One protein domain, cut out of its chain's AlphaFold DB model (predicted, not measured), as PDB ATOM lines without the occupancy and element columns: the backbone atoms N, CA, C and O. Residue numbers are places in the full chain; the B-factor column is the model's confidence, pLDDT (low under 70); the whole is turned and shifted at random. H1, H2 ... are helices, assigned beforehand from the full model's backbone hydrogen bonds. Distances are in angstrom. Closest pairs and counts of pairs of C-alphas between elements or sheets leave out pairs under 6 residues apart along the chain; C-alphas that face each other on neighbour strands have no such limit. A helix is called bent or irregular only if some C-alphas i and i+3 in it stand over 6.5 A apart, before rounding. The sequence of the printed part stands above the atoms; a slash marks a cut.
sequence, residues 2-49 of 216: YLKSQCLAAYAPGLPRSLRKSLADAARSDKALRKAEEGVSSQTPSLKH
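Overview. This is residues 2 to 49 of the 216 residues of an uncharacterized protein of Phlebia centrifuga (UniProt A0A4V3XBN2). Three helices fold back and forth as two helical hairpins that share H2: H3, the longest helix, packs along one side of H2, and H1 packs on H2 elsewhere, away from H3. The three centres make an open triangle with H2 at its corner, and residues 44 to 49 stick out as a tail beyond H3. The printed part has 48 residues with three named helices, in the order H1, H2, H3 along the chain, and no named strand; its class is all helix. It is compact, with a radius of gyration of the C-alphas of 10.0 A, and its C-alphas span 29 by 22 by 18 A along the three main axes.

Arrangement. Start at H3, residues 30 to 43, and look across to H2, residues 17 to 28. The two touch, and their closest C-alphas are those of Ala 26 and Leu 33, 4.1 A apart. They run opposite ways at a steep tilt of 38 degrees, only just past shallow, and form a helical hairpin. Next look at H1, residues 2 to 11, which touches H2; the closest C-alphas, those of Ala 9 and Arg 20, are 4.3 A apart. H1 and H2 run opposite ways at a shallow tilt of 34 degrees, only just short of steep, and are a helical hairpin too. H1 and H3 are apart. In the backbones of H1 and H3 every O i to N i+4 pair is within hydrogen-bond range, while in H2 it is 6 of 8.

Along the chain. Find C-alpha 30 at (227.755, 180.752, 206.669); from there H3 runs 20.0 A to C-alpha 43 at (224.072, 174.411, 225.281). H2 is 18.1 A long from C-alpha 17 to C-alpha 28; it is neither bent nor irregular, but only just: C-alphas 24 and 27 are 6.5 A apart. For H1, find C-alpha 2 at (219.232, 170.609, 209.312) and go 13.9 A to C-alpha 11.

Size, cuts and confidence. The two C-alphas farthest apart are those of Arg 28 and His 49, at 28.9 A, and those of Tyr 2 and His 49, the first and last printed, are 21.1 A apart. The printed part runs from 2 to 49 with no cut. Look for 5 residues between H1 and H2 and for 1 between H2 and H3; both links are tight. Residues 44 to 49 stand free. The mean pLDDT of the printed part is 73.5, and in the B-factor column you will find values under 70 at residues 2 to 7 and 41 to 49.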
ATOM      1  N   TYR A   2     219.798 169.251 209.402       51.81
ATOM      2  CA  TYR A   2     219.232 170.609 209.312       51.81
ATOM      3  C   TYR A   2     217.745 170.705 209.675       51.81
ATOM      4  O   TYR A   2     217.386 171.534 210.501       51.81
ATOM      5  N   LEU A   3     216.900 169.800 209.162       58.16
ATOM      6  CA  LEU A   3     215.483 169.746 209.540       58.16
ATOM      7  C   LEU A   3     215.275 169.557 211.048       58.16
ATOM      8  O   LEU A   3     214.427 170.220 211.622       58.16
ATOM      9  N   LYS A   4     216.068 168.709 211.716       64.25
ATOM     10  CA  LYS A   4     215.946 168.491 213.167       64.25
ATOM     11  C   LYS A   4     216.348 169.750 213.935       64.25
ATOM     12  O   LYS A   4     215.625 170.163 214.831       64.25
ATOM     13  N   SER A   5     217.447 170.391 213.548       66.56
ATOM     14  CA  SER A   5     217.923 171.632 214.168       66.56
ATOM     15  C   SER A   5     216.973 172.814 213.925       66.56
ATOM     16  O   SER A   5     216.724 173.594 214.839       66.56
ATOM     17  N   GLN A   6     216.373 172.913 212.737       68.44
ATOM     18  CA  GLN A   6     215.342 173.904 212.411       68.44
ATOM     19  C   GLN A   6     214.017 173.614 213.128       68.44
ATOM     20  O   GLN A   6     213.382 174.540 213.626       68.44
ATOM     21  N   CYS A   7     213.618 172.345 213.265       68.62
ATOM     22  CA  CYS A   7     212.475 171.949 214.088       68.62
ATOM     23  C   CYS A   7     212.706 172.299 215.562       68.62
ATOM     24  O   CYS A   7     211.821 172.858 216.200       68.62
ATOM     25  N   LEU A   8     213.900 172.039 216.099       72.38
ATOM     26  CA  LEU A   8     214.266 172.453 217.453       72.38
ATOM     27  C   LEU A   8     214.228 173.984 217.583       72.38
ATOM     28  O   LEU A   8     213.628 174.505 218.517       72.38
ATOM     29  N   ALA A   9     214.769 174.719 216.612       73.19
ATOM     30  CA  ALA A   9     214.699 176.178 216.589       73.19
ATOM     31  C   ALA A   9     213.259 176.716 216.522       73.19
ATOM     32  O   ALA A   9     212.962 177.771 217.083       73.19
ATOM     33  N   ALA A  10     212.350 176.009 215.856       77.00
ATOM     34  CA  ALA A  10     210.953 176.403 215.747       77.00
ATOM     35  C   ALA A  10     210.144 176.049 217.007       77.00
ATOM     36  O   ALA A  10     209.337 176.865 217.456       77.00
ATOM     37  N   TYR A  11     210.390 174.883 217.608       77.81
ATOM     38  CA  TYR A  11     209.453 174.269 218.553       77.81
ATOM     39  C   TYR A  11     210.025 173.928 219.928       77.81
ATOM     40  O   TYR A  11     209.244 173.611 220.817       77.81
ATOM     41  N   ALA A  12     211.339 174.001 220.154       79.25
ATOM     42  CA  ALA A  12     211.906 173.718 221.472       79.25
ATOM     43  C   ALA A  12     211.844 174.973 222.368       79.25
ATOM     44  O   ALA A  12     212.587 175.934 222.137       79.25
ATOM     45  N   PRO A  13     210.992 174.998 223.411       76.06
ATOM     46  CA  PRO A  13     210.830 176.177 224.261       76.06
ATOM     47  C   PRO A  13     212.055 176.447 225.147       76.06
ATOM     48  O   PRO A  13     212.269 177.588 225.543       76.06
ATOM     49  N   GLY A  14     212.874 175.425 225.420       80.69
ATOM     50  CA  GLY A  14     214.093 175.539 226.229       80.69
ATOM     51  C   GLY A  14     215.300 176.150 225.507       80.69
ATOM     52  O   GLY A  14     216.299 176.449 226.153       80.69
ATOM     53  N   LEU A  15     215.229 176.356 224.185       81.75
ATOM     54  CA  LEU A  15     216.331 176.924 223.403       81.75
ATOM     55  C   LEU A  15     216.324 178.468 223.467       81.75
ATOM     56  O   LEU A  15     215.292 179.084 223.174       81.75
ATOM     57  N   PRO A  16     217.461 179.132 223.769       88.50
ATOM     58  CA  PRO A  16     217.557 180.589 223.795       88.50
ATOM     59  C   PRO A  16     217.132 181.222 222.473       88.50
ATOM     60  O   PRO A  16     217.479 180.736 221.395       88.50
ATOM     61  N   ARG A  17     216.442 182.367 222.537       87.00
ATOM     62  CA  ARG A  17     215.962 183.084 221.339       87.00
ATOM     63  C   ARG A  17     217.082 183.416 220.350       87.00
ATOM     64  O   ARG A  17     216.868 183.321 219.144       87.00
ATOM     65  N   SER A  18     218.262 183.785 220.849       88.00
ATOM     66  CA  SER A  18     219.441 184.066 220.022       88.00
ATOM     67  C   SER A  18     219.881 182.838 219.225       88.00
ATOM     68  O   SER A  18     220.124 182.947 218.027       88.00
ATOM     69  N   LEU A  19     219.908 181.665 219.859       85.81
ATOM     70  CA  LEU A  19     220.263 180.410 219.208       85.81
ATOM     71  C   LEU A  19     219.189 179.955 218.217       85.81
ATOM     72  O   LEU A  19     219.514 179.581 217.096       85.81
ATOM     73  N   ARG A  20     217.907 180.066 218.583       86.19
ATOM     74  CA  ARG A  20     216.787 179.783 217.669       86.19
ATOM     75  C   ARG A  20     216.873 180.626 216.393       86.19
ATOM     76  O   ARG A  20     216.676 180.097 215.304       86.19
ATOM     77  N   LYS A  21     217.217 181.913 216.523       88.00
ATOM     78  CA  LYS A  21     217.428 182.805 215.378       88.00
ATOM     79  C   LYS A  21     218.618 182.362 214.526       88.00
ATOM     80  O   LYS A  21     218.455 182.179 213.326       88.00
ATOM     81  N   SER A  22     219.779 182.120 215.137       87.44
ATOM     82  CA  SER A  22     220.963 181.651 214.404       87.44
ATOM     83  C   SER A  22     220.703 180.338 213.655       87.44
ATOM     84  O   SER A  22     221.104 180.213 212.506       87.44
ATOM     85  N   LEU A  23     219.986 179.384 214.261       83.88
ATOM     86  CA  LEU A  23     219.621 178.108 213.633       83.88
ATOM     87  C   LEU A  23     218.659 178.269 212.445       83.88
ATOM     88  O   LEU A  23     218.751 177.511 211.481       83.88
ATOM     89  N   ALA A  24     217.741 179.236 212.504       83.19
ATOM     90  CA  ALA A  24     216.854 179.550 211.386       83.19
ATOM     91  C   ALA A  24     217.627 180.197 210.224       83.19
ATOM     92  O   ALA A  24     217.480 179.787 209.072       83.19
ATOM     93  N   ASP A  25     218.498 181.156 210.540       85.31
ATOM     94  CA  ASP A  25     219.273 181.922 209.557       85.31
ATOM     95  C   ASP A  25     220.424 181.098 208.937       85.31
ATOM     96  O   ASP A  25     220.853 181.372 207.814       85.31
ATOM     97  N   ALA A  26     220.901 180.053 209.629       82.19
ATOM     98  CA  ALA A  26     221.996 179.177 209.194       82.19
ATOM     99  C   ALA A  26     221.764 178.527 207.823       82.19
ATOM    100  O   ALA A  26     222.720 178.255 207.106       82.19
ATOM    101  N   ALA A  27     220.505 178.339 207.420       72.69
ATOM    102  CA  ALA A  27     220.154 177.779 206.113       72.69
ATOM    103  C   ALA A  27     220.599 178.641 204.921       72.69
ATOM    104  O   ALA A  27     220.579 178.169 203.790       72.69
ATOM    105  N   ARG A  28     220.910 179.920 205.159       75.94
ATOM    106  CA  ARG A  28     221.173 180.915 204.110       75.94
ATOM    107  C   ARG A  28     222.435 181.738 204.368       75.94
ATOM    108  O   ARG A  28     222.696 182.688 203.639       75.94
ATOM    109  N   SER A  29     223.185 181.451 205.432       78.69
ATOM    110  CA  SER A  29     224.339 182.264 205.814       78.69
ATOM    111  C   SER A  29     225.381 181.462 206.582       78.69
ATOM    112  O   SER A  29     225.147 181.064 207.721       78.69
ATOM    113  N   ASP A  30     226.584 181.355 206.015       73.56
ATOM    114  CA  ASP A  30     227.755 180.752 206.669       73.56
ATOM    115  C   ASP A  30     228.077 181.413 208.014       73.56
ATOM    116  O   ASP A  30     228.497 180.759 208.968       73.56
ATOM    117  N   LYS A  31     227.859 182.728 208.126       80.19
ATOM    118  CA  LYS A  31     228.055 183.459 209.384       80.19
ATOM    119  C   LYS A  31     227.030 183.043 210.440       80.19
ATOM    120  O   LYS A  31     227.380 182.927 211.613       80.19
ATOM    121  N   ALA A  32     225.771 182.850 210.046       82.94
ATOM    122  CA  ALA A  32     224.734 182.370 210.955       82.94
ATOM    123  C   ALA A  32     224.953 180.901 211.336       82.94
ATOM    124  O   ALA A  32     224.760 180.549 212.497       82.94
ATOM    125  N   LEU A  33     225.434 180.081 210.398       80.00
ATOM    126  CA  LEU A  33     225.807 178.692 210.638       80.00
ATOM    127  C   LEU A  33     226.897 178.574 211.711       80.00
ATOM    128  O   LEU A  33     226.689 177.860 212.688       80.00
ATOM    129  N   ARG A  34     227.985 179.348 211.610       79.81
ATOM    130  CA  ARG A  34     229.042 179.367 212.644       79.81
ATOM    131  C   ARG A  34     228.499 179.760 214.021       79.81
ATOM    132  O   ARG A  34     228.762 179.094 215.013       79.81
ATOM    133  N   LYS A  35     227.649 180.792 214.081       83.62
ATOM    134  CA  LYS A  35     226.992 181.198 215.338       83.62
ATOM    135  C   LYS A  35     226.067 180.121 215.905       83.62
ATOM    136  O   LYS A  35     225.930 180.000 217.121       83.62
ATOM    137  N   ALA A  36     225.370 179.388 215.040       81.88
ATOM    138  CA  ALA A  36     224.508 178.291 215.453       81.88
ATOM    139  C   ALA A  36     225.335 177.132 216.026       81.88
ATOM    140  O   ALA A  36     224.975 176.592 217.068       81.88
ATOM    141  N   GLU A  37     226.458 176.798 215.395       76.62
ATOM    142  CA  GLU A  37     227.395 175.769 215.851       76.62
ATOM    143  C   GLU A  37     227.978 176.077 217.241       76.62
ATOM    144  O   GLU A  37     227.932 175.230 218.140       76.62
ATOM    145  N   GLU A  38     228.444 177.310 217.458       77.31
ATOM    146  CA  GLU A  38     228.925 177.793 218.762       77.31
ATOM    147  C   GLU A  38     227.830 177.707 219.840       77.31
ATOM    148  O   GLU A  38     228.046 177.226 220.960       77.31
ATOM    149  N   GLY A  39     226.615 178.144 219.499       77.44
ATOM    150  CA  GLY A  39     225.484 178.130 220.419       77.44
ATOM    151  C   GLY A  39     225.004 176.720 220.781       77.44
ATOM    152  O   GLY A  39     224.709 176.458 221.943       77.44
ATOM    153  N   VAL A  40     224.965 175.785 219.828       73.75
ATOM    154  CA  VAL A  40     224.620 174.377 220.108       73.75
ATOM    155  C   VAL A  40     225.704 173.717 220.963       73.75
ATOM    156  O   VAL A  40     225.396 173.031 221.937       73.75
ATOM    157  N   SER A  41     226.978 173.973 220.654       67.44
ATOM    158  CA  SER A  41     228.108 173.438 221.420       67.44
ATOM    159  C   SER A  41     228.096 173.883 222.886       67.44
ATOM    160  O   SER A  41     228.418 173.092 223.768       67.44
ATOM    161  N   SER A  42     227.713 175.134 223.155       67.56
ATOM    162  CA  SER A  42     227.643 175.680 224.519       67.56
ATOM    163  C   SER A  42     226.419 175.206 225.313       67.56
ATOM    164  O   SER A  42     226.492 175.089 226.532       67.56
ATOM    165  N   GLN A  43     225.301 174.905 224.643       63.28
ATOM    166  CA  GLN A  43     224.072 174.411 225.281       63.28
ATOM    167  C   GLN A  43     224.122 172.928 225.650       63.28
ATOM    168  O   GLN A  43     223.442 172.501 226.580       63.28
ATOM    169  N   THR A  44     224.911 172.144 224.921       53.88
ATOM    170  CA  THR A  44     224.983 170.688 225.082       53.88
ATOM    171  C   THR A  44     226.436 170.213 225.090       53.88
ATOM    172  O   THR A  44     226.884 169.601 224.121       53.88
ATOM    173  N   PRO A  45     227.182 170.448 226.190       46.94
ATOM    174  CA  PRO A  45     228.536 169.911 226.345       46.94
ATOM    175  C   PRO A  45     228.576 168.380 226.205       46.94
ATOM    176  O   PRO A  45     229.542 167.832 225.682       46.94
ATOM    177  N   SER A  46     227.490 167.697 226.590       43.47
ATOM    178  CA  SER A  46     227.336 166.243 226.479       43.47
ATOM    179  C   SER A  46     227.362 165.722 225.042       43.47
ATOM    180  O   SER A  46     227.784 164.595 224.826       43.47
ATOM    181  N   LEU A  47     226.986 166.520 224.033       47.12
ATOM    182  CA  LEU A  47     227.064 166.084 222.633       47.12
ATOM    183  C   LEU A  47     228.504 165.999 222.114       47.12
ATOM    184  O   LEU A  47     228.737 165.319 221.120       47.12
ATOM    185  N   LYS A  48     229.464 166.664 222.772       49.75
ATOM    186  CA  LYS A  48     230.879 166.581 222.388       49.75
ATOM    187  C   LYS A  48     231.584 165.350 222.964       49.75
ATOM    188  O   LYS A  48     232.565 164.919 222.372       49.75
ATOM    189  N   HIS A  49     231.085 164.768 224.061       53.97
ATOM    190  CA  HIS A  49     231.803 163.730 224.818       53.97
ATOM    191  C   HIS A  49     230.883 162.741 225.556       53.97
ATOM    192  O   HIS A  49     231.141 162.427 226.711       53.97
TER     193      HIS A  49